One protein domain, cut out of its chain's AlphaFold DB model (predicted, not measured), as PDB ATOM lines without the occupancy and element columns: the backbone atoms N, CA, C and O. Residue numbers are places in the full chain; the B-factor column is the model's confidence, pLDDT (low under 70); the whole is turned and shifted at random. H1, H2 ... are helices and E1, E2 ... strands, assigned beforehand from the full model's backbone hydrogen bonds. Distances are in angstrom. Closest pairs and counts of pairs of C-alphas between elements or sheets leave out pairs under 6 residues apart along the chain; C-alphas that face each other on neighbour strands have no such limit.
ATOM      1  N   LEU A   8     180.190 137.236 312.258       86.88
ATOM      2  CA  LEU A   8     178.906 137.054 311.580       86.88
ATOM      3  C   LEU A   8     178.349 138.345 310.950       86.88
ATOM      4  O   LEU A   8     177.762 138.309 309.868       86.88
ATOM      5  N   SER A   9     178.500 139.494 311.609       88.31
ATOM      6  CA  SER A   9     178.047 140.782 311.070       88.31
ATOM      7  C   SER A   9     178.832 141.161 309.817       88.31
ATOM      8  O   SER A   9     178.215 141.540 308.821       88.31
ATOM      9  N   GLN A  10     180.152 140.959 309.829       86.94
ATOM     10  CA  GLN A  10     181.003 141.171 308.659       86.94
ATOM     11  C   GLN A  10     180.670 140.192 307.524       86.94
ATOM     12  O   GLN A  10     180.544 140.603 306.371       86.94
ATOM     13  N   GLN A  11     180.462 138.908 307.833       87.75
ATOM     14  CA  GLN A  11     180.049 137.902 306.848       87.75
ATOM     15  C   GLN A  11     178.738 138.292 306.156       87.75
ATOM     16  O   GLN A  11     178.626 138.217 304.931       87.75
ATOM     17  N   LEU A  12     177.749 138.750 306.929       91.06
ATOM     18  CA  LEU A  12     176.483 139.233 306.389       91.06
ATOM     19  C   LEU A  12     176.680 140.512 305.555       91.06
ATOM     20  O   LEU A  12     176.111 140.623 304.473       91.06
ATOM     21  N   ALA A  13     177.505 141.462 305.995       89.75
ATOM     22  CA  ALA A  13     177.793 142.661 305.204       89.75
ATOM     23  C   ALA A  13     178.408 142.309 303.834       89.75
ATOM     24  O   ALA A  13     177.904 142.751 302.800       89.75
ATOM     25  N   ASN A  14     179.410 141.425 303.822       86.75
ATOM     26  CA  ASN A  14     180.061 140.943 302.600       86.75
ATOM     27  C   ASN A  14     179.074 140.214 301.677       86.75
ATOM     28  O   ASN A  14     179.097 140.392 300.458       86.75
ATOM     29  N   GLY A  15     178.183 139.405 302.256       89.06
ATOM     30  CA  GLY A  15     177.142 138.714 301.504       89.06
ATOM     31  C   GLY A  15     176.168 139.680 300.823       89.06
ATOM     32  O   GLY A  15     175.867 139.519 299.640       89.06
ATOM     33  N   LEU A  16     175.713 140.717 301.531       92.12
ATOM     34  CA  LEU A  16     174.826 141.721 300.945       92.12
ATOM     35  C   LEU A  16     175.495 142.449 299.776       92.12
ATOM     36  O   LEU A  16     174.885 142.603 298.719       92.12
ATOM     37  N   GLU A  17     176.751 142.865 299.949       89.69
ATOM     38  CA  GLU A  17     177.515 143.538 298.896       89.69
ATOM     39  C   GLU A  17     177.667 142.647 297.656       89.69
ATOM     40  O   GLU A  17     177.499 143.107 296.524       89.69
ATOM     41  N   TYR A  18     177.932 141.355 297.858       88.50
ATOM     42  CA  TYR A  18     178.013 140.396 296.766       88.50
ATOM     43  C   TYR A  18     176.664 140.232 296.052       88.50
ATOM     44  O   TYR A  18     176.615 140.294 294.821       88.50
ATOM     45  N   LEU A  19     175.562 140.057 296.787       90.06
ATOM     46  CA  LEU A  19     174.230 139.910 296.191       90.06
ATOM     47  C   LEU A  19     173.805 141.146 295.409       90.06
ATOM     48  O   LEU A  19     173.301 141.002 294.299       90.06
ATOM     49  N   ALA A  20     174.059 142.344 295.935       89.38
ATOM     50  CA  ALA A  20     173.713 143.595 295.264       89.38
ATOM     51  C   ALA A  20     174.359 143.726 293.870       89.38
ATOM     52  O   ALA A  20     173.832 144.426 293.010       89.38
ATOM     53  N   ARG A  21     175.484 143.036 293.629       86.75
ATOM     54  CA  ARG A  21     176.192 143.022 292.337       86.75
ATOM     55  C   ARG A  21     175.724 141.932 291.372       86.75
ATOM     56  O   ARG A  21     175.917 142.081 290.170       86.75
ATOM     57  N   HIS A  22     175.175 140.827 291.877       85.44
ATOM     58  CA  HIS A  22     174.964 139.607 291.083       85.44
ATOM     59  C   HIS A  22     173.506 139.158 290.993       85.44
ATOM     60  O   HIS A  22     173.162 138.365 290.113       85.44
ATOM     61  N   MET A  23     172.659 139.620 291.909       86.00
ATOM     62  CA  MET A  23     171.246 139.282 291.939       86.00
ATOM     63  C   MET A  23     170.462 140.235 291.038       86.00
ATOM     64  O   MET A  23     170.700 141.440 291.014       86.00
ATOM     65  N   VAL A  24     169.478 139.685 290.336       86.69
ATOM     66  CA  VAL A  24     168.472 140.441 289.591       86.69
ATOM     67  C   VAL A  24     167.109 140.031 290.132       86.69
ATOM     68  O   VAL A  24     166.920 138.870 290.494       86.69
ATOM     69  N   LEU A  25     166.186 140.988 290.253       89.62
ATOM     70  CA  LEU A  25     164.819 140.684 290.671       89.62
ATOM     71  C   LEU A  25     164.147 139.814 289.610       89.62
ATOM     72  O   LEU A  25     164.298 140.046 288.410       89.62
ATOM     73  N   LEU A  26     163.393 138.827 290.071       89.25
ATOM     74  CA  LEU A  26     162.580 137.984 289.221       89.25
ATOM     75  C   LEU A  26     161.491 138.825 288.540       89.25
ATOM     76  O   LEU A  26     160.919 139.721 289.179       89.25
ATOM     77  N   PRO A  27     161.204 138.559 287.256       88.19
ATOM     78  CA  PRO A  27     160.119 139.209 286.539       88.19
ATOM     79  C   PRO A  27     158.755 138.601 286.911       88.19
ATOM     80  O   PRO A  27     158.655 137.594 287.614       88.19
ATOM     81  N   GLU A  28     157.686 139.195 286.383       86.69
ATOM     82  CA  GLU A  28     156.369 138.548 286.341       86.69
ATOM     83  C   GLU A  28     156.454 137.170 285.644       86.69
ATOM     84  O   GLU A  28     157.223 137.027 284.688       86.69
ATOM     85  N   PRO A  29     155.679 136.155 286.079       87.69
ATOM     86  CA  PRO A  29     154.594 136.205 287.072       87.69
ATOM     87  C   PRO A  29     155.047 136.022 288.535       87.69
ATOM     88  O   PRO A  29     154.217 135.885 289.434       87.69
ATOM     89  N   TYR A  30     156.357 135.986 288.795       87.75
ATOM     90  CA  TYR A  30     156.922 135.712 290.119       87.75
ATOM     91  C   TYR A  30     157.802 136.870 290.600       87.75
ATOM     92  O   TYR A  30     158.990 136.668 290.856       87.75
ATOM     93  N   PRO A  31     157.255 138.091 290.737       88.50
ATOM     94  CA  PRO A  31     158.069 139.269 290.971       88.50
ATOM     95  C   PRO A  31     158.773 139.230 292.330       88.50
ATOM     96  O   PRO A  31     158.234 138.742 293.334       88.50
ATOM     97  N   GLY A  32     159.959 139.837 292.367       90.94
ATOM     98  CA  GLY A  32     160.706 140.101 293.594       90.94
ATOM     99  C   GLY A  32     161.977 139.270 293.715       90.94
ATOM    100  O   GLY A  32     162.664 139.001 292.737       90.94
ATOM    101  N   CYS A  33     162.331 138.900 294.937       92.62
ATOM    102  CA  CYS A  33     163.516 138.109 295.236       92.62
ATOM    103  C   CYS A  33     163.174 136.979 296.200       92.62
ATOM    104  O   CYS A  33     162.330 137.117 297.091       92.62
ATOM    105  N   ILE A  34     163.853 135.855 296.003       95.00
ATOM    106  CA  ILE A  34     163.715 134.655 296.815       95.00
ATOM    107  C   ILE A  34     165.122 134.227 297.200       95.00
ATOM    108  O   ILE A  34     165.958 133.987 296.325       95.00
ATOM    109  N   LEU A  35     165.371 134.167 298.504       95.75
ATOM    110  CA  LEU A  35     166.657 133.842 299.097       95.75
ATOM    111  C   LEU A  35     166.526 132.610 299.996       95.75
ATOM    112  O   LEU A  35     165.556 132.463 300.744       95.75
ATOM    113  N   PHE A  36     167.548 131.767 299.970       93.94
ATOM    114  CA  PHE A  36     167.740 130.655 300.886       93.94
ATOM    115  C   PHE A  36     169.015 130.896 301.681       93.94
ATOM    116  O   PHE A  36     170.093 131.000 301.106       93.94
ATOM    117  N   PHE A  37     168.900 130.965 303.002       93.19
ATOM    118  CA  PHE A  37     170.038 131.060 303.911       93.19
ATOM    119  C   PHE A  37     170.262 129.688 304.536       93.19
ATOM    120  O   PHE A  37     169.497 129.275 305.404       93.19
ATOM    121  N   THR A  38     171.291 128.986 304.083       90.38
ATOM    122  CA  THR A  38     171.745 127.722 304.661       90.38
ATOM    123  C   THR A  38     172.871 128.022 305.640       90.38
ATOM    124  O   THR A  38     173.929 128.497 305.239       90.38
ATOM    125  N   VAL A  39     172.645 127.764 306.922       88.75
ATOM    126  CA  VAL A  39     173.608 128.024 307.995       88.75
ATOM    127  C   VAL A  39     173.976 126.728 308.709       88.75
ATOM    128  O   VAL A  39     173.100 125.928 309.040       88.75
ATOM    129  N   ALA A  40     175.261 126.522 308.968       86.06
ATOM    130  CA  ALA A  40     175.757 125.430 309.795       86.06
ATOM    131  C   ALA A  40     176.894 125.897 310.709       86.06
ATOM    132  O   ALA A  40     177.468 126.968 310.529       86.06
ATOM    133  N   ALA A  41     177.198 125.082 311.714       81.06
ATOM    134  CA  ALA A  41     178.361 125.247 312.574       81.06
ATOM    135  C   ALA A  41     178.779 123.870 313.106       81.06
ATOM    136  O   ALA A  41     177.910 123.120 313.549       81.06
ATOM    137  N   GLU A  42     180.081 123.569 313.089       65.62
ATOM    138  CA  GLU A  42     180.730 122.433 313.775       65.62
ATOM    139  C   GLU A  42     179.945 121.104 313.770       65.62
ATOM    140  O   GLU A  42     179.258 120.784 314.741       65.62
ATOM    141  N   ASN A  43     180.073 120.288 312.718       57.50
ATOM    142  CA  ASN A  43     179.501 118.928 312.628       57.50
ATOM    143  C   ASN A  43     177.982 118.812 312.895       57.50
ATOM    144  O   ASN A  43     177.479 117.708 313.093       57.50
ATOM    145  N   LYS A  44     177.234 119.924 312.906       64.31
ATOM    146  CA  LYS A  44     175.776 119.925 313.077       64.31
ATOM    147  C   LYS A  44     175.057 120.011 311.739       64.31
ATOM    148  O   LYS A  44     175.556 120.607 310.785       64.31
ATOM    149  N   ALA A  45     173.838 119.475 311.720       68.94
ATOM    150  CA  ALA A  45     172.928 119.597 310.592       68.94
ATOM    151  C   ALA A  45     172.702 121.072 310.218       68.94
ATOM    152  O   ALA A  45     172.455 121.929 311.077       68.94
ATOM    153  N   ALA A  46     172.784 121.357 308.919       81.38
ATOM    154  CA  ALA A  46     172.529 122.684 308.384       81.38
ATOM    155  C   ALA A  46     171.054 123.069 308.568       81.38
ATOM    156  O   ALA A  46     170.151 122.253 308.399       81.38
ATOM    157  N   SER A  47     170.798 124.333 308.893       86.50
ATOM    158  CA  SER A  47     169.455 124.914 308.927       86.50
ATOM    159  C   SER A  47     169.243 125.797 307.706       86.50
ATOM    160  O   SER A  47     170.114 126.590 307.365       86.50
ATOM    161  N   VAL A  48     168.083 125.677 307.060       89.81
ATOM    162  CA  VAL A  48     167.750 126.438 305.849       89.81
ATOM    163  C   VAL A  48     166.591 127.385 306.134       89.81
ATOM    164  O   VAL A  48     165.523 126.953 306.568       89.81
ATOM    165  N   PHE A  49     166.773 128.672 305.846       92.81
ATOM    166  CA  PHE A  49     165.719 129.683 305.904       92.81
ATOM    167  C   PHE A  49     165.354 130.155 304.503       92.81
ATOM    168  O   PHE A  49     166.165 130.781 303.827       92.81
ATOM    169  N   HIS A  50     164.114 129.897 304.102       93.62
ATOM    170  CA  HIS A  50     163.509 130.469 302.905       93.62
ATOM    171  C   HIS A  50     162.906 131.845 303.225       93.62
ATOM    172  O   HIS A  50     162.183 131.994 304.220       93.62
ATOM    173  N   VAL A  51     163.216 132.835 302.389       95.88
ATOM    174  CA  VAL A  51     162.695 134.201 302.477       95.88
ATOM    175  C   VAL A  51     162.310 134.691 301.089       95.88
ATOM    176  O   VAL A  51     163.085 134.564 300.144       95.88
ATOM    177  N   ARG A  52     161.141 135.323 300.991       95.00
ATOM    178  CA  ARG A  52     160.663 135.991 299.784       95.00
ATOM    179  C   ARG A  52     160.264 137.422 300.116       95.00
ATOM    180  O   ARG A  52     159.548 137.650 301.085       95.00
ATOM    181  N   ALA A  53     160.681 138.371 299.286       94.56
ATOM    182  CA  ALA A  53     160.233 139.755 299.387       94.56
ATOM    183  C   ALA A  53     160.225 140.448 298.022       94.56
ATOM    184  O   ALA A  53     160.819 139.972 297.057       94.56
ATOM    185  N   THR A  54     159.582 141.609 297.944       93.56
ATOM    186  CA  THR A  54     159.542 142.427 296.723       93.56
ATOM    187  C   THR A  54     160.862 143.142 296.433       93.56
ATOM    188  O   THR A  54     161.105 143.505 295.286       93.56
ATOM    189  N   THR A  55     161.729 143.322 297.438       93.56
ATOM    190  CA  THR A  55     163.050 143.953 297.287       93.56
ATOM    191  C   THR A  55     164.145 143.150 297.981       93.56
ATOM    192  O   THR A  55     163.890 142.469 298.982       93.56
ATOM    193  N   LEU A  56     165.378 143.273 297.474       94.25
ATOM    194  CA  LEU A  56     166.556 142.621 298.047       94.25
ATOM    195  C   LEU A  56     166.761 143.031 299.509       94.25
ATOM    196  O   LEU A  56     167.017 142.177 300.348       94.25
ATOM    197  N   GLU A  57     166.602 144.310 299.847       95.06
ATOM    198  CA  GLU A  57     166.819 144.820 301.205       95.06
ATOM    199  C   GLU A  57     165.847 144.193 302.205       95.06
ATOM    200  O   GLU A  57     166.233 143.858 303.327       95.06
ATOM    201  N   ALA A  58     164.584 144.015 301.805       96.25
ATOM    202  CA  ALA A  58     163.567 143.411 302.652       96.25
ATOM    203  C   ALA A  58     163.852 141.921 302.888       96.25
ATOM    204  O   ALA A  58     163.880 141.496 304.047       96.25
ATOM    205  N   ALA A  59     164.134 141.159 301.821       96.25
ATOM    206  CA  ALA A  59     164.477 139.742 301.942       96.25
ATOM    207  C   ALA A  59     165.778 139.540 302.725       96.25
ATOM    208  O   ALA A  59     165.866 138.675 303.598       96.25
ATOM    209  N   TRP A  60     166.783 140.378 302.464       96.44
ATOM    210  CA  TRP A  60     168.057 140.331 303.162       96.44
ATOM    211  C   TRP A  60     167.895 140.603 304.654       96.44
ATOM    212  O   TRP A  60     168.389 139.838 305.479       96.44
ATOM    213  N   ARG A  61     167.177 141.671 305.022       96.94
ATOM    214  CA  ARG A  61     166.945 142.033 306.425       96.94
ATOM    215  C   ARG A  61     166.275 140.898 307.189       96.94
ATOM    216  O   ARG A  61     166.696 140.594 308.306       96.94
ATOM    217  N   GLU A  62     165.253 140.280 306.607       97.44
ATOM    218  CA  GLU A  62     164.560 139.154 307.228       97.44
ATOM    219  C   GLU A  62     165.479 137.932 307.371       97.44
ATOM    220  O   GLU A  62     165.635 137.409 308.478       97.44
ATOM    221  N   GLY A  63     166.153 137.520 306.295       96.31
ATOM    222  CA  GLY A  63     167.058 136.370 306.312       96.31
ATOM    223  C   GLY A  63     168.235 136.545 307.267       96.31
ATOM    224  O   GLY A  63     168.470 135.699 308.128       96.31
ATOM    225  N   ALA A  64     168.914 137.692 307.207       95.00
ATOM    226  CA  ALA A  64     170.013 138.031 308.105       95.00
ATOM    227  C   ALA A  64     169.565 138.071 309.574       95.00
ATOM    228  O   ALA A  64     170.319 137.680 310.464       95.00
ATOM    229  N   THR A  65     168.335 138.513 309.855       95.38
ATOM    230  CA  THR A  65     167.773 138.463 311.215       95.38
ATOM    231  C   THR A  65     167.612 137.023 311.692       95.38
ATOM    232  O   THR A  65     168.055 136.706 312.795       95.38
ATOM    233  N   ARG A  66     167.059 136.131 310.859       95.62
ATOM    234  CA  ARG A  66     166.913 134.702 311.191       95.62
ATOM    235  C   ARG A  66     168.266 134.017 311.407       95.62
ATOM    236  O   ARG A  66     168.411 133.266 312.367       95.62
ATOM    237  N   VAL A  67     169.274 134.325 310.587       92.81
ATOM    238  CA  VAL A  67     170.645 133.805 310.761       92.81
ATOM    239  C   VAL A  67     171.251 134.270 312.087       92.81
ATOM    240  O   VAL A  67     171.771 133.449 312.840       92.81
ATOM    241  N   ARG A  68     171.138 135.562 312.429       92.50
ATOM    242  CA  ARG A  68     171.619 136.081 313.723       92.50
ATOM    243  C   ARG A  68     170.913 135.419 314.903       92.50
ATOM    244  O   ARG A  68     171.572 135.029 315.859       92.50
ATOM    245  N   GLN A  69     169.592 135.261 314.830       91.94
ATOM    246  CA  GLN A  69     168.813 134.573 315.863       91.94
ATOM    247  C   GLN A  69     169.247 133.112 316.016       91.94
ATOM    248  O   GLN A  69     169.414 132.637 317.138       91.94
ATOM    249  N   TRP A  70     169.479 132.413 314.903       91.44
ATOM    250  CA  TRP A  70     169.963 131.035 314.901       91.44
ATOM    251  C   TRP A  70     171.338 130.901 315.559       91.44
ATOM    252  O   TRP A  70     171.523 130.014 316.397       91.44
ATOM    253  N   ALA A  71     172.273 131.791 315.211       89.19
ATOM    254  CA  ALA A  71     173.632 131.799 315.750       89.19
ATOM    255  C   ALA A  71     173.632 132.138 317.245       89.19
ATOM    256  O   ALA A  71     174.236 131.423 318.047       89.19
ATOM    257  N   TRP A  72     172.863 133.159 317.638       89.69
ATOM    258  CA  TRP A  72     172.695 133.565 319.032       89.69
ATOM    259  C   TRP A  72     172.111 132.442 319.896       89.69
ATOM    260  O   TRP A  72     172.680 132.109 320.936       89.69
ATOM    261  N   ALA A  73     171.036 131.789 319.439       87.38
ATOM    262  CA  ALA A  73     170.406 130.679 320.159       87.38
ATOM    263  C   ALA A  73     171.361 129.490 320.379       87.38
ATOM    264  O   ALA A  73     171.199 128.727 321.328       87.38
ATOM    265  N   ARG A  74     172.373 129.342 319.516       84.38
ATOM    266  CA  ARG A  74     173.386 128.279 319.584       84.38
ATOM    267  C   ARG A  74     174.717 128.740 320.183       84.38
ATOM    268  O   ARG A  74     175.631 127.922 320.251       84.38
ATOM    269  N   LYS A  75     174.815 130.001 320.630       83.56
ATOM    270  CA  LYS A  75     176.041 130.633 321.154       83.56
ATOM    271  C   LYS A  75     177.228 130.454 320.199       83.56
ATOM    272  O   LYS A  75     178.296 130.007 320.608       83.56
ATOM    273  N   ARG A  76     176.998 130.718 318.911       81.25
ATOM    274  CA  ARG A  76     178.011 130.596 317.857       81.25
ATOM    275  C   ARG A  76     178.436 131.968 317.362       81.25
ATOM    276  O   ARG A  76     177.589 132.750 316.934       81.25
ATOM    277  N   ASP A  77     179.743 132.192 317.382       71.75
ATOM    278  CA  ASP A  77     180.378 133.396 316.840       71.75
ATOM    279  C   ASP A  77     180.895 133.176 315.409       71.75
ATOM    280  O   ASP A  77     181.023 134.131 314.643       71.75
ATOM    281  N   GLU A  78     181.104 131.911 315.024       75.25
ATOM    282  CA  GLU A  78     181.484 131.490 313.676       75.25
ATOM    283  C   GLU A  78     180.416 130.571 313.082       75.25
ATOM    284  O   GLU A  78     179.923 129.653 313.748       75.25
ATOM    285  N   VAL A  79     180.058 130.818 311.823       83.69
ATOM    286  CA  VAL A  79     179.137 129.969 311.067       83.69
ATOM    287  C   VAL A  79     179.639 129.776 309.642       83.69
ATOM    288  O   VAL A  79     180.282 130.654 309.059       83.69
ATOM    289  N   ASP A  80     179.275 128.632 309.079       86.62
ATOM    290  CA  ASP A  80     179.308 128.378 307.651       86.62
ATOM    291  C   ASP A  80     177.984 128.841 307.055       86.62
ATOM    292  O   ASP A  80     176.920 128.305 307.380       86.62
ATOM    293  N   LEU A  81     178.043 129.856 306.194       87.75
ATOM    294  CA  LEU A  81     176.869 130.471 305.596       87.75
ATOM    295  C   LEU A  81     176.892 130.288 304.084       87.75
ATOM    296  O   LEU A  81     177.757 130.808 303.384       87.75
ATOM    297  N   ARG A  82     175.886 129.598 303.561       89.69
ATOM    298  CA  ARG A  82     175.581 129.554 302.136       89.69
ATOM    299  C   ARG A  82     174.296 130.324 301.876       89.69
ATOM    300  O   ARG A  82     173.295 130.121 302.558       89.69
ATOM    301  N   ILE A  83     174.327 131.206 300.890       91.25
ATOM    302  CA  ILE A  83     173.165 131.988 300.478       91.25
ATOM    303  C   ILE A  83     172.894 131.699 299.015       91.25
ATOM    304  O   ILE A  83     173.741 131.992 298.174       91.25
ATOM    305  N   ASP A  84     171.722 131.147 298.726       91.38
ATOM    306  CA  ASP A  84     171.248 130.890 297.372       91.38
ATOM    307  C   ASP A  84     170.124 131.864 297.005       91.38
ATOM    308  O   ASP A  84     169.264 132.170 297.827       91.38
ATOM    309  N   TRP A  85     170.113 132.351 295.768       93.00
ATOM    310  CA  TRP A  85     169.045 133.169 295.205       93.00
ATOM    311  C   TRP A  85     168.514 132.540 293.923       93.00
ATOM    312  O   TRP A  85     169.254 131.931 293.144       93.00
ATOM    313  N   VAL A  86     167.212 132.700 293.704       91.88
ATOM    314  CA  VAL A  86     166.544 132.202 292.500       91.88
ATOM    315  C   VAL A  86     166.924 133.074 291.308       91.88
ATOM    316  O   VAL A  86     166.849 134.300 291.372       91.88
ATOM    317  N   GLN A  87     167.338 132.430 290.220       88.75
ATOM    318  CA  GLN A  87     167.589 133.074 288.934       88.75
ATOM    319  C   GLN A  87     166.448 132.881 287.949       88.75
ATOM    320  O   GLN A  87     166.186 133.766 287.142       88.75
ATOM    321  N   ASP A  88     165.836 131.702 287.986       85.88
ATOM    322  CA  ASP A  88     164.812 131.299 287.037       85.88
ATOM    323  C   ASP A  88     163.844 130.304 287.680       85.88
ATOM    324  O   ASP A  88     164.203 129.593 288.627       85.88
ATOM    325  N   ILE A  89     162.615 130.268 287.169       88.75
ATOM    326  CA  ILE A  89     161.531 129.428 287.677       88.75
ATOM    327  C   ILE A  89     160.903 128.672 286.512       88.75
ATOM    328  O   ILE A  89     160.363 129.263 285.583       88.75
ATOM    329  N   THR A  90     160.925 127.346 286.595       87.25
ATOM    330  CA  THR A  90     160.271 126.462 285.631       87.25
ATOM    331  C   THR A  90     158.996 125.885 286.246       87.25
ATOM    332  O   THR A  90     159.086 125.198 287.267       87.25
ATOM    333  N   PRO A  91     157.810 126.128 285.660       85.50
ATOM    334  CA  PRO A  91     156.590 125.436 286.055       85.50
ATOM    335  C   PRO A  91     156.714 123.923 285.862       85.50
ATOM    336  O   PRO A  91     157.291 123.457 284.881       85.50
ATOM    337  N   LEU A  92     156.169 123.165 286.806       81.12
ATOM    338  CA  LEU A  92     156.075 121.714 286.752       81.12
ATOM    339  C   LEU A  92     154.642 121.325 286.391       81.12
ATOM    340  O   LEU A  92     153.683 121.827 286.977       81.12
ATOM    341  N   GLU A  93     154.507 120.417 285.433       72.38
ATOM    342  CA  GLU A  93     153.219 119.841 285.056       72.38
ATOM    343  C   GLU A  93     152.670 119.004 286.221       72.38
ATOM    344  O   GLU A  93     153.371 118.131 286.738       72.38
ATOM    345  N   ALA A  94     151.418 119.253 286.620       61.09
ATOM    346  CA  ALA A  94     150.795 118.670 287.816       61.09
ATOM    347  C   ALA A  94     150.768 117.127 287.827       61.09
ATOM    348  O   ALA A  94     150.761 116.525 288.899       61.09
ATOM    349  N   ASP A  95     150.802 116.513 286.641       58.41
ATOM    350  CA  ASP A  95     150.740 115.063 286.434       58.41
ATOM    351  C   ASP A  95     152.051 114.470 285.894       58.41
ATOM    352  O   ASP A  95     152.129 113.268 285.624       58.41
ATOM    353  N   SER A  96     153.098 115.285 285.718       55.19
ATOM    354  CA  SER A  96     154.401 114.737 285.359       55.19
ATOM    355  C   SER A  96     154.990 114.063 286.594       55.19
ATOM    356  O   SER A  96     155.068 114.702 287.649       55.19
ATOM    357  N   PRO A  97     155.470 112.806 286.501       55.56
ATOM    358  CA  PRO A  97     156.337 112.291 287.544       55.56
ATOM    359  C   PRO A  97     157.475 113.298 287.694       55.56
ATOM    360  O   PRO A  97     158.098 113.678 286.695       55.56
ATOM    361  N   LEU A  98     157.700 113.778 288.921       56.47
ATOM    362  CA  LEU A  98     158.933 114.491 289.228       56.47
ATOM    363  C   LEU A  98     160.052 113.583 288.714       56.47
ATOM    364  O   LEU A  98     160.089 112.416 289.124       56.47
ATOM    365  N   PRO A  99     160.890 114.042 287.767       50.84
ATOM    366  CA  PRO A  99     162.019 113.250 287.311       50.84
ATOM    367  C   PRO A  99     162.776 112.778 288.540       50.84
ATOM    368  O   PRO A  99     162.847 113.537 289.506       50.84
ATOM    369  N   ASP A 100     163.270 111.537 288.527       54.28
ATOM    370  CA  ASP A 100     163.985 110.969 289.670       54.28
ATOM    371  C   ASP A 100     164.976 112.020 290.176       54.28
ATOM    372  O   ASP A 100     165.931 112.358 289.473       54.28
ATOM    373  N   CYS A 101     164.689 112.619 291.342       49.16
ATOM    374  CA  CYS A 101     165.405 113.803 291.812       49.16
ATOM    375  C   CYS A 101     166.911 113.518 291.891       49.16
ATOM    376  O   CYS A 101     167.720 114.434 291.767       49.16
ATOM    377  N   ARG A 102     167.285 112.233 292.002       50.22
ATOM    378  CA  ARG A 102     168.658 111.733 291.917       50.22
ATOM    379  C   ARG A 102     169.366 112.139 290.618       50.22
ATOM    380  O   ARG A 102     170.485 112.641 290.675       50.22
ATOM    381  N   ALA A 103     168.705 112.048 289.466       52.06
ATOM    382  CA  ALA A 103     169.275 112.457 288.179       52.06
ATOM    383  C   ALA A 103     169.564 113.970 288.113       52.06
ATOM    384  O   ALA A 103     170.475 114.408 287.411       52.06
ATOM    385  N   TRP A 104     168.813 114.786 288.858       51.44
ATOM    386  CA  TRP A 104     169.052 116.230 288.963       51.44
ATOM    387  C   TRP A 104     170.188 116.572 289.925       51.44
ATOM    388  O   TRP A 104     170.891 117.560 289.719       51.44
ATOM    389  N   THR A 105     170.392 115.739 290.946       49.09
ATOM    390  CA  THR A 105     171.501 115.871 291.897       49.09
ATOM    391  C   THR A 105     172.848 115.399 291.345       49.09
ATOM    392  O   THR A 105     173.891 115.868 291.790       49.09
ATOM    393  N   GLU A 106     172.844 114.521 290.336       47.81
ATOM    394  CA  GLU A 106     174.058 113.996 289.691       47.81
ATOM    395  C   GLU A 106     174.759 115.009 288.770       47.81
ATOM    396  O   GLU A 106     175.891 114.773 288.340       47.81
ATOM    397  N   MET A 107     174.141 116.164 288.491       44.56
ATOM    398  CA  MET A 107     174.812 117.267 287.807       44.56
ATOM    399  C   MET A 107     175.427 118.236 288.834       44.56
ATOM    400  O   MET A 107     174.699 119.044 289.413       44.56
ATOM    401  N   PRO A 108     176.765 118.271 289.005       49.53
ATOM    402  CA  PRO A 108     177.448 119.072 290.035       49.53
ATOM    403  C   PRO A 108     177.334 120.601 289.857       49.53
ATOM    404  O   PRO A 108     177.967 121.366 290.579       49.53
ATOM    405  N   LEU A 109     176.544 121.064 288.884       49.59
ATOM    406  CA  LEU A 109     176.483 122.450 288.426       49.59
ATOM    407  C   LEU A 109     175.134 123.136 288.677       49.59
ATOM    408  O   LEU A 109     174.975 124.285 288.270       49.59
ATOM    409  N   ARG A 110     174.146 122.481 289.297       59.59
ATOM    410  CA  ARG A 110     172.821 123.095 289.484       59.59
ATOM    411  C   ARG A 110     172.368 123.014 290.931       59.59
ATOM    412  O   ARG A 110     172.139 121.941 291.471       59.59
ATOM    413  N   SER A 111     172.236 124.183 291.552       78.25
ATOM    414  CA  SER A 111     171.552 124.317 292.836       78.25
ATOM    415  C   SER A 111     170.066 124.486 292.537       78.25
ATOM    416  O   SER A 111     169.694 125.388 291.793       78.25
ATOM    417  N   LEU A 112     169.237 123.572 293.035       84.19
ATOM    418  CA  LEU A 112     167.815 123.494 292.697       84.19
ATOM    419  C   LEU A 112     166.958 123.472 293.960       84.19
ATOM    420  O   LEU A 112     167.364 122.920 294.988       84.19
ATOM    421  N   ALA A 113     165.751 124.019 293.861       86.75
ATOM    422  CA  ALA A 113     164.713 123.865 294.871       86.75
ATOM    423  C   ALA A 113     163.348 123.601 294.237       86.75
ATOM    424  O   ALA A 113     163.072 124.048 293.131       86.75
ATOM    425  N   LEU A 114     162.489 122.894 294.959       87.12
ATOM    426  CA  LEU A 114     161.077 122.745 294.623       87.12
ATOM    427  C   LEU A 114     160.258 123.756 295.411       87.12
ATOM    428  O   LEU A 114     160.572 124.005 296.572       87.12
ATOM    429  N   ALA A 115     159.197 124.294 294.821       88.88
ATOM    430  CA  ALA A 115     158.272 125.187 295.506       88.88
ATOM    431  C   ALA A 115     156.806 124.899 295.160       88.88
ATOM    432  O   ALA A 115     156.489 124.273 294.143       88.88
ATOM    433  N   ASP A 116     155.911 125.346 296.037       87.50
ATOM    434  CA  ASP A 116     154.481 125.416 295.744       87.50
ATOM    435  C   ASP A 116     154.161 126.560 294.765       87.50
ATOM    436  O   ASP A 116     154.997 127.415 294.477       87.50
ATOM    437  N   ALA A 117     152.939 126.575 294.227       85.69
ATOM    438  CA  ALA A 117     152.521 127.577 293.244       85.69
ATOM    439  C   ALA A 117     152.531 129.020 293.788       85.69
ATOM    440  O   ALA A 117     152.677 129.963 293.009       85.69
ATOM    441  N   SER A 118     152.366 129.202 295.103       87.44
ATOM    442  CA  SER A 118     152.366 130.514 295.759       87.44
ATOM    443  C   SER A 118     153.768 131.013 296.119       87.44
ATOM    444  O   SER A 118     153.907 132.187 296.475       87.44
ATOM    445  N   LEU A 119     154.802 130.168 296.003       88.88
ATOM    446  CA  LEU A 119     156.162 130.419 296.491       88.88
ATOM    447  C   LEU A 119     156.198 130.727 297.998       88.88
ATOM    448  O   LEU A 119     157.077 131.450 298.468       88.88
ATOM    449  N   GLU A 120     155.229 130.227 298.761       87.88
ATOM    450  CA  GLU A 120     155.221 130.355 300.221       87.88
ATOM    451  C   GLU A 120     156.127 129.304 300.853       87.88
ATOM    452  O   GLU A 120     156.808 129.563 301.853       87.88
ATOM    453  N   ARG A 121     156.188 128.121 300.237       86.56
ATOM    454  CA  ARG A 121     157.034 127.019 300.678       86.56
ATOM    455  C   ARG A 121     157.978 126.602 299.565       86.56
ATOM    456  O   ARG A 121     157.561 126.346 298.440       86.56
ATOM    457  N   ALA A 122     159.246 126.442 299.927       88.75
ATOM    458  CA  ALA A 122     160.267 125.917 299.040       88.75
ATOM    459  C   ALA A 122     161.232 124.980 299.781       88.75
ATOM    460  O   ALA A 122     161.518 125.174 300.964       88.75
ATOM    461  N   GLN A 123     161.725 123.960 299.084       84.88
ATOM    462  CA  GLN A 123     162.615 122.923 299.598       84.88
ATOM    463  C   GLN A 123     163.827 122.777 298.678       84.88
ATOM    464  O   GLN A 123     163.680 122.437 297.506       84.88
ATOM    465  N   LEU A 124     165.028 123.007 299.218       82.56
ATOM    466  CA  LEU A 124     166.280 122.751 298.506       82.56
ATOM    467  C   LEU A 124     166.412 121.252 298.205       82.56
ATOM    468  O   LEU A 124     166.254 120.424 299.103       82.56
ATOM    469  N   LEU A 125     166.735 120.910 296.958       76.00
ATOM    470  CA  LEU A 125     166.945 119.524 296.524       76.00
ATOM    471  C   LEU A 125     168.333 118.980 296.886       76.00
ATOM    472  O   LEU A 125     168.556 117.777 296.826       76.00
ATOM    473  N   HIS A 126     169.249 119.852 297.307       63.78
ATOM    474  CA  HIS A 126     170.541 119.468 297.858       63.78
ATOM    475  C   HIS A 126     171.014 120.515 298.873       63.78
ATOM    476  O   HIS A 126     171.290 121.652 298.484       63.78
ATOM    477  N   PRO A 127     171.194 120.163 300.151       52.66
ATOM    478  CA  PRO A 127     172.046 120.922 301.042       52.66
ATOM    479  C   PRO A 127     173.441 120.293 300.981       52.66
ATOM    480  O   PRO A 127     173.758 119.409 301.762       52.66
ATOM    481  N   LEU A 128     174.280 120.691 300.021       47.97
ATOM    482  CA  LEU A 128     175.707 120.351 300.086       47.97
ATOM    483  C   LEU A 128     176.432 121.502 300.776       47.97
ATOM    484  O   LEU A 128     176.950 122.414 300.129       47.97
ATOM    485  N   LEU A 129     176.428 121.455 302.103       46.78
ATOM    486  CA  LEU A 129     177.684 121.688 302.797       46.78
ATOM    487  C   LEU A 129     178.446 120.358 302.764       46.78
ATOM    488  O   LEU A 129     177.804 119.309 302.818       46.78
ATOM    489  N   PRO A 130     179.774 120.371 302.575       39.66
ATOM    490  CA  PRO A 130     180.551 119.140 302.582       39.66
ATOM    491  C   PRO A 130     180.313 118.394 303.898       39.66
ATOM    492  O   PRO A 130     180.327 119.014 304.962       39.66
ATOM    493  N   ASP A 131     180.087 117.079 303.812       38.53
ATOM    494  CA  ASP A 131     180.018 116.230 304.998       38.53
ATOM    495  C   ASP A 131     181.275 116.462 305.849       38.53
ATOM    496  O   ASP A 131     182.390 116.492 305.301       38.53
ATOM    497  N   PRO A 132     181.140 116.627 307.175       38.56
ATOM    498  CA  PRO A 132     182.307 116.655 308.032       38.56
ATOM    499  C   PRO A 132     183.079 115.333 307.882       38.56
ATOM    500  O   PRO A 132     182.468 114.283 307.651       38.56
ATOM    501  N   PRO A 146     162.468 118.371 312.936       45.44
ATOM    502  CA  PRO A 146     161.862 117.352 312.094       45.44
ATOM    503  C   PRO A 146     162.186 117.627 310.624       45.44
ATOM    504  O   PRO A 146     162.081 118.771 310.168       45.44
ATOM    505  N   LEU A 147     162.563 116.571 309.892       48.78
ATOM    506  CA  LEU A 147     162.846 116.652 308.460       48.78
ATOM    507  C   LEU A 147     161.715 117.414 307.745       48.78
ATOM    508  O   LEU A 147     160.536 117.184 308.052       48.78
ATOM    509  N   PRO A 148     162.037 118.317 306.798       53.59
ATOM    510  CA  PRO A 148     161.018 119.081 306.098       53.59
ATOM    511  C   PRO A 148     160.027 118.119 305.441       53.59
ATOM    512  O   PRO A 148     160.414 117.274 304.631       53.59
ATOM    513  N   ARG A 149     158.741 118.238 305.802       56.12
ATOM    514  CA  ARG A 149     157.682 117.439 305.175       56.12
ATOM    515  C   ARG A 149     157.738 117.669 303.664       56.12
ATOM    516  O   ARG A 149     157.745 118.841 303.268       56.12
ATOM    517  N   PRO A 150     157.739 116.603 302.845       59.66
ATOM    518  CA  PRO A 150     157.793 116.748 301.400       59.66
ATOM    519  C   PRO A 150     156.711 117.709 300.901       59.66
ATOM    520  O   PRO A 150     155.566 117.689 301.370       59.66
ATOM    521  N   LEU A 151     157.091 118.596 299.983       63.50
ATOM    522  CA  LEU A 151     156.140 119.444 299.272       63.50
ATOM    523  C   LEU A 151     155.259 118.560 298.392       63.50
ATOM    524  O   LEU A 151     155.777 117.785 297.593       63.50
ATOM    525  N   HIS A 152     153.938 118.662 298.548       60.47
ATOM    526  CA  HIS A 152     152.983 117.865 297.783       60.47
ATOM    527  C   HIS A 152     151.763 118.694 297.356       60.47
ATOM    528  O   HIS A 152     151.049 119.180 298.238       60.47
ATOM    529  N   PRO A 153     151.475 118.780 296.042       65.69
ATOM    530  CA  PRO A 153     152.417 118.633 294.924       65.69
ATOM    531  C   PRO A 153     153.270 119.912 294.765       65.69
ATOM    532  O   PRO A 153     152.742 121.016 294.910       65.69
ATOM    533  N   PRO A 154     154.583 119.805 294.499       68.50
ATOM    534  CA  PRO A 154     155.373 120.960 294.100       68.50
ATOM    535  C   PRO A 154     154.992 121.342 292.667       68.50
ATOM    536  O   PRO A 154     154.920 120.484 291.791       68.50
ATOM    537  N   CYS A 155     154.760 122.629 292.435       81.00
ATOM    538  CA  CYS A 155     154.326 123.137 291.132       81.00
ATOM    539  C   CYS A 155     155.439 123.890 290.403       81.00
ATOM    540  O   CYS A 155     155.278 124.209 289.232       81.00
ATOM    541  N   LEU A 156     156.542 124.214 291.087       87.25
ATOM    542  CA  LEU A 156     157.615 125.052 290.556       87.25
ATOM    543  C   LEU A 156     158.988 124.441 290.858       87.25
ATOM    544  O   LEU A 156     159.244 123.972 291.969       87.25
ATOM    545  N   LEU A 157     159.885 124.507 289.876       87.75
ATOM    546  CA  LEU A 157     161.311 124.231 290.005       87.75
ATOM    547  C   LEU A 157     162.082 125.552 289.967       87.75
ATOM    548  O   LEU A 157     162.005 126.305 288.999       87.75
ATOM    549  N   LEU A 158     162.841 125.818 291.021       89.50
ATOM    550  CA  LEU A 158     163.653 127.014 291.182       89.50
ATOM    551  C   LEU A 158     165.103 126.699 290.810       89.50
ATOM    552  O   LEU A 158     165.725 125.817 291.412       89.50
ATOM    553  N   HIS A 159     165.651 127.448 289.857       86.44
ATOM    554  CA  HIS A 159     167.065 127.394 289.492       86.44
ATOM    555  C   HIS A 159     167.821 128.428 290.305       86.44
ATOM    556  O   HIS A 159     167.526 129.623 290.239       86.44
ATOM    557  N   LEU A 160     168.787 127.969 291.091       87.38
ATOM    558  CA  LEU A 160     169.485 128.792 292.062       87.38
ATOM    559  C   LEU A 160     170.932 129.038 291.642       87.38
ATOM    560  O   LEU A 160     171.613 128.158 291.109       87.38
ATOM    561  N   ARG A 161     171.426 130.220 291.999       86.62
ATOM    562  CA  ARG A 161     172.855 130.464 292.204       86.62
ATOM    563  C   ARG A 161     173.097 130.740 293.662       86.62
ATOM    564  O   ARG A 161     172.216 131.255 294.337       86.62
ATOM    565  N   GLY A 162     174.293 130.426 294.122       87.38
ATOM    566  CA  GLY A 162     174.653 130.659 295.499       87.38
ATOM    567  C   GLY A 162     176.000 131.318 295.668       87.38
ATOM    568  O   GLY A 162     176.779 131.504 294.733       87.38
ATOM    569  N   MET A 163     176.262 131.658 296.916       87.88
ATOM    570  CA  MET A 163     177.579 131.978 297.424       87.88
ATOM    571  C   MET A 163     177.771 131.308 298.781       87.88
ATOM    572  O   MET A 163     176.803 131.038 299.490       87.88
ATOM    573  N   TYR A 164     179.018 131.060 299.141       86.06
ATOM    574  CA  TYR A 164     179.428 130.496 300.414       86.06
ATOM    575  C   TYR A 164     180.406 131.439 301.108       86.06
ATOM    576  O   TYR A 164     181.306 131.986 300.471       86.06
ATOM    577  N   ILE A 165     180.215 131.624 302.406       85.31
ATOM    578  CA  ILE A 165     180.980 132.514 303.271       85.31
ATOM    579  C   ILE A 165     181.328 131.718 304.529       85.31
ATOM    580  O   ILE A 165     180.442 131.154 305.171       85.31
ATOM    581  N   SER A 166     182.614 131.656 304.867       82.31
ATOM    582  CA  SER A 166     183.109 130.937 306.044       82.31
ATOM    583  C   SER A 166     184.302 131.669 306.640       82.31
ATOM    584  O   SER A 166     185.239 132.040 305.924       82.31
ATOM    585  N   GLY A 167     184.256 131.902 307.951       72.56
ATOM    586  CA  GLY A 167     185.223 132.739 308.660       72.56
ATOM    587  C   GLY A 167     185.384 134.122 308.016       72.56
ATOM    588  O   GLY A 167     184.400 134.739 307.599       72.56
ATOM    589  N   GLU A 168     186.636 134.565 307.893       66.88
ATOM    590  CA  GLU A 168     187.039 135.843 307.282       66.88
ATOM    591  C   GLU A 168     187.235 135.775 305.753       66.88
ATOM    592  O   GLU A 168     187.632 136.758 305.123       66.88
ATOM    593  N   HIS A 169     186.983 134.623 305.128       68.38
ATOM    594  CA  HIS A 169     187.210 134.458 303.694       68.38
ATOM    595  C   HIS A 169     186.191 135.263 302.866       68.38
ATOM    596  O   HIS A 169     185.030 135.405 303.268       68.38
ATOM    597  N   PRO A 170     186.584 135.763 301.677       69.50
ATOM    598  CA  PRO A 170     185.646 136.415 300.771       69.50
ATOM    599  C   PRO A 170     184.545 135.444 300.330       69.50
ATOM    600  O   PRO A 170     184.763 134.234 300.246       69.50
ATOM    601  N   ALA A 171     183.370 135.985 300.001       75.81
ATOM    602  CA  ALA A 171     182.262 135.191 299.480       75.81
ATOM    603  C   ALA A 171     182.667 134.465 298.184       75.81
ATOM    604  O   ALA A 171     183.144 135.083 297.231       75.81
ATOM    605  N   LEU A 172     182.460 133.149 298.149       77.44
ATOM    606  CA  LEU A 172     182.786 132.282 297.018       77.44
ATOM    607  C   LEU A 172     181.511 131.896 296.273       77.44
ATOM    608  O   LEU A 172     180.584 131.387 296.892       77.44
ATOM    609  N   ALA A 173     181.461 132.076 294.953       76.81
ATOM    610  CA  ALA A 173     180.317 131.649 294.147       76.81
ATOM    611  C   ALA A 173     180.098 130.121 294.212       76.81
ATOM    612  O   ALA A 173     181.051 129.339 294.184       76.81
ATOM    613  N   VAL A 174     178.831 129.706 294.264       71.62
ATOM    614  CA  VAL A 174     178.374 128.311 294.293       71.62
ATOM    615  C   VAL A 174     177.332 128.082 293.176       71.62
ATOM    616  O   VAL A 174     176.450 128.924 292.995       71.62
ATOM    617  N   PRO A 175     177.387 126.964 292.422       63.00
ATOM    618  CA  PRO A 175     178.456 125.962 292.437       63.00
ATOM    619  C   PRO A 175     179.793 126.609 292.077       63.00
ATOM    620  O   PRO A 175     179.826 127.586 291.328       63.00
TER     621      PRO A 175
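AT A GLANCE: This is residues 8 to 132 and 146 to 175 of the 219 residues of an uncharacterized protein of Delftia tsuruhatensis (UniProt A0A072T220). One strongly twisted sheet of seven strands makes the body, with helices H1 and H2 side by side over one face, running opposite ways. Toward one end the hairpin E4-E5, joined to E6, brings E5 round near E2, a loose ring closed at one point; H3 lies far from the body's middle in a low-confidence stretch. The printed part has 155 residues, with three named helices and seven named strands in the order H1 E1 E2 H2 E3 H3 E4 E5 E6 E7. The neighbour strands are antiparallel, the sheet is branched at E6, and the class is mixed, helices and strands. The whole is compact, with a radius of gyration of the C-alphas of 15.3 A and spans of 46 by 33 by 27 A.

IN THESE COORDINATES: H1, residues 8 to 22, is 21.0 A long and begins at C-alpha 8 (178.906, 137.054, 311.580). E1 is residues 33 to 40, 22.9 A, and E2 residues 47 to 53, 19.9 A. H2, residues 56 to 73, is 25.4 A long. E3, residues 80 to 91, is 31.5 A long, bends by 62 degrees at residue 88 and ends at (156.590, 125.436, 286.055). H3 is residues 101 to 105, E4 residues 111 to 115 and E5 residues 122 to 124. E6, residues 156 to 166, is 30.4 A long. E7, residues 172 to 174, ends at (178.374, 128.311, 294.293).

HOW THE PARTS SIT: Beside E1, E2 lies on one side, N 35 and O 51 at 2.8 A, and E3 on the other, N 38 and O 82 at 2.8 A. E3 and E6 are antiparallel, with N 83 and O 163 at 2.8 A. On the other side of E6 lie E4, N 158 and O 113 at 2.8 A, and E7, N 164 and O 172 at 2.8 A. E4 and E5 form a hairpin, N 114 and O 123 at 2.8 A. The closest C-alphas of E2 and E5, those of His 50 and Ala 122, are 6.8 A apart. H2 is on the sheet at a height of 8.7 A, over E1 and E2 and along the strands. H1 is on the same face at a height of 9.8 A, over E3 and E6, slantwise to the strands. H1 and H2 touch, Leu 12 and Ala 64 closest with C-alphas 6.8 A apart, at a shallow tilt of 24 degrees. H3 is not on the sheet, but only just, with 4 pairs of C-alphas within 10 A. In H2 and H3 every O i to N i+4 pair is within hydrogen-bond range; in H1, 10 of 11 are.

THE WHOLE: The C-alphas of Asp 95 and Glu 168, the two farthest apart, are 46.7 A apart. Residues 133 to 145, in the link from E5 to E6, are not printed, and C-alphas 132 and 146 are 20.9 A apart across this cut. Of the links that are printed whole, none is long. Mean pLDDT of the printed part is 79.3; 41 residues are under 70, among them 94 to 110, 126 to 132 and 146 to 154.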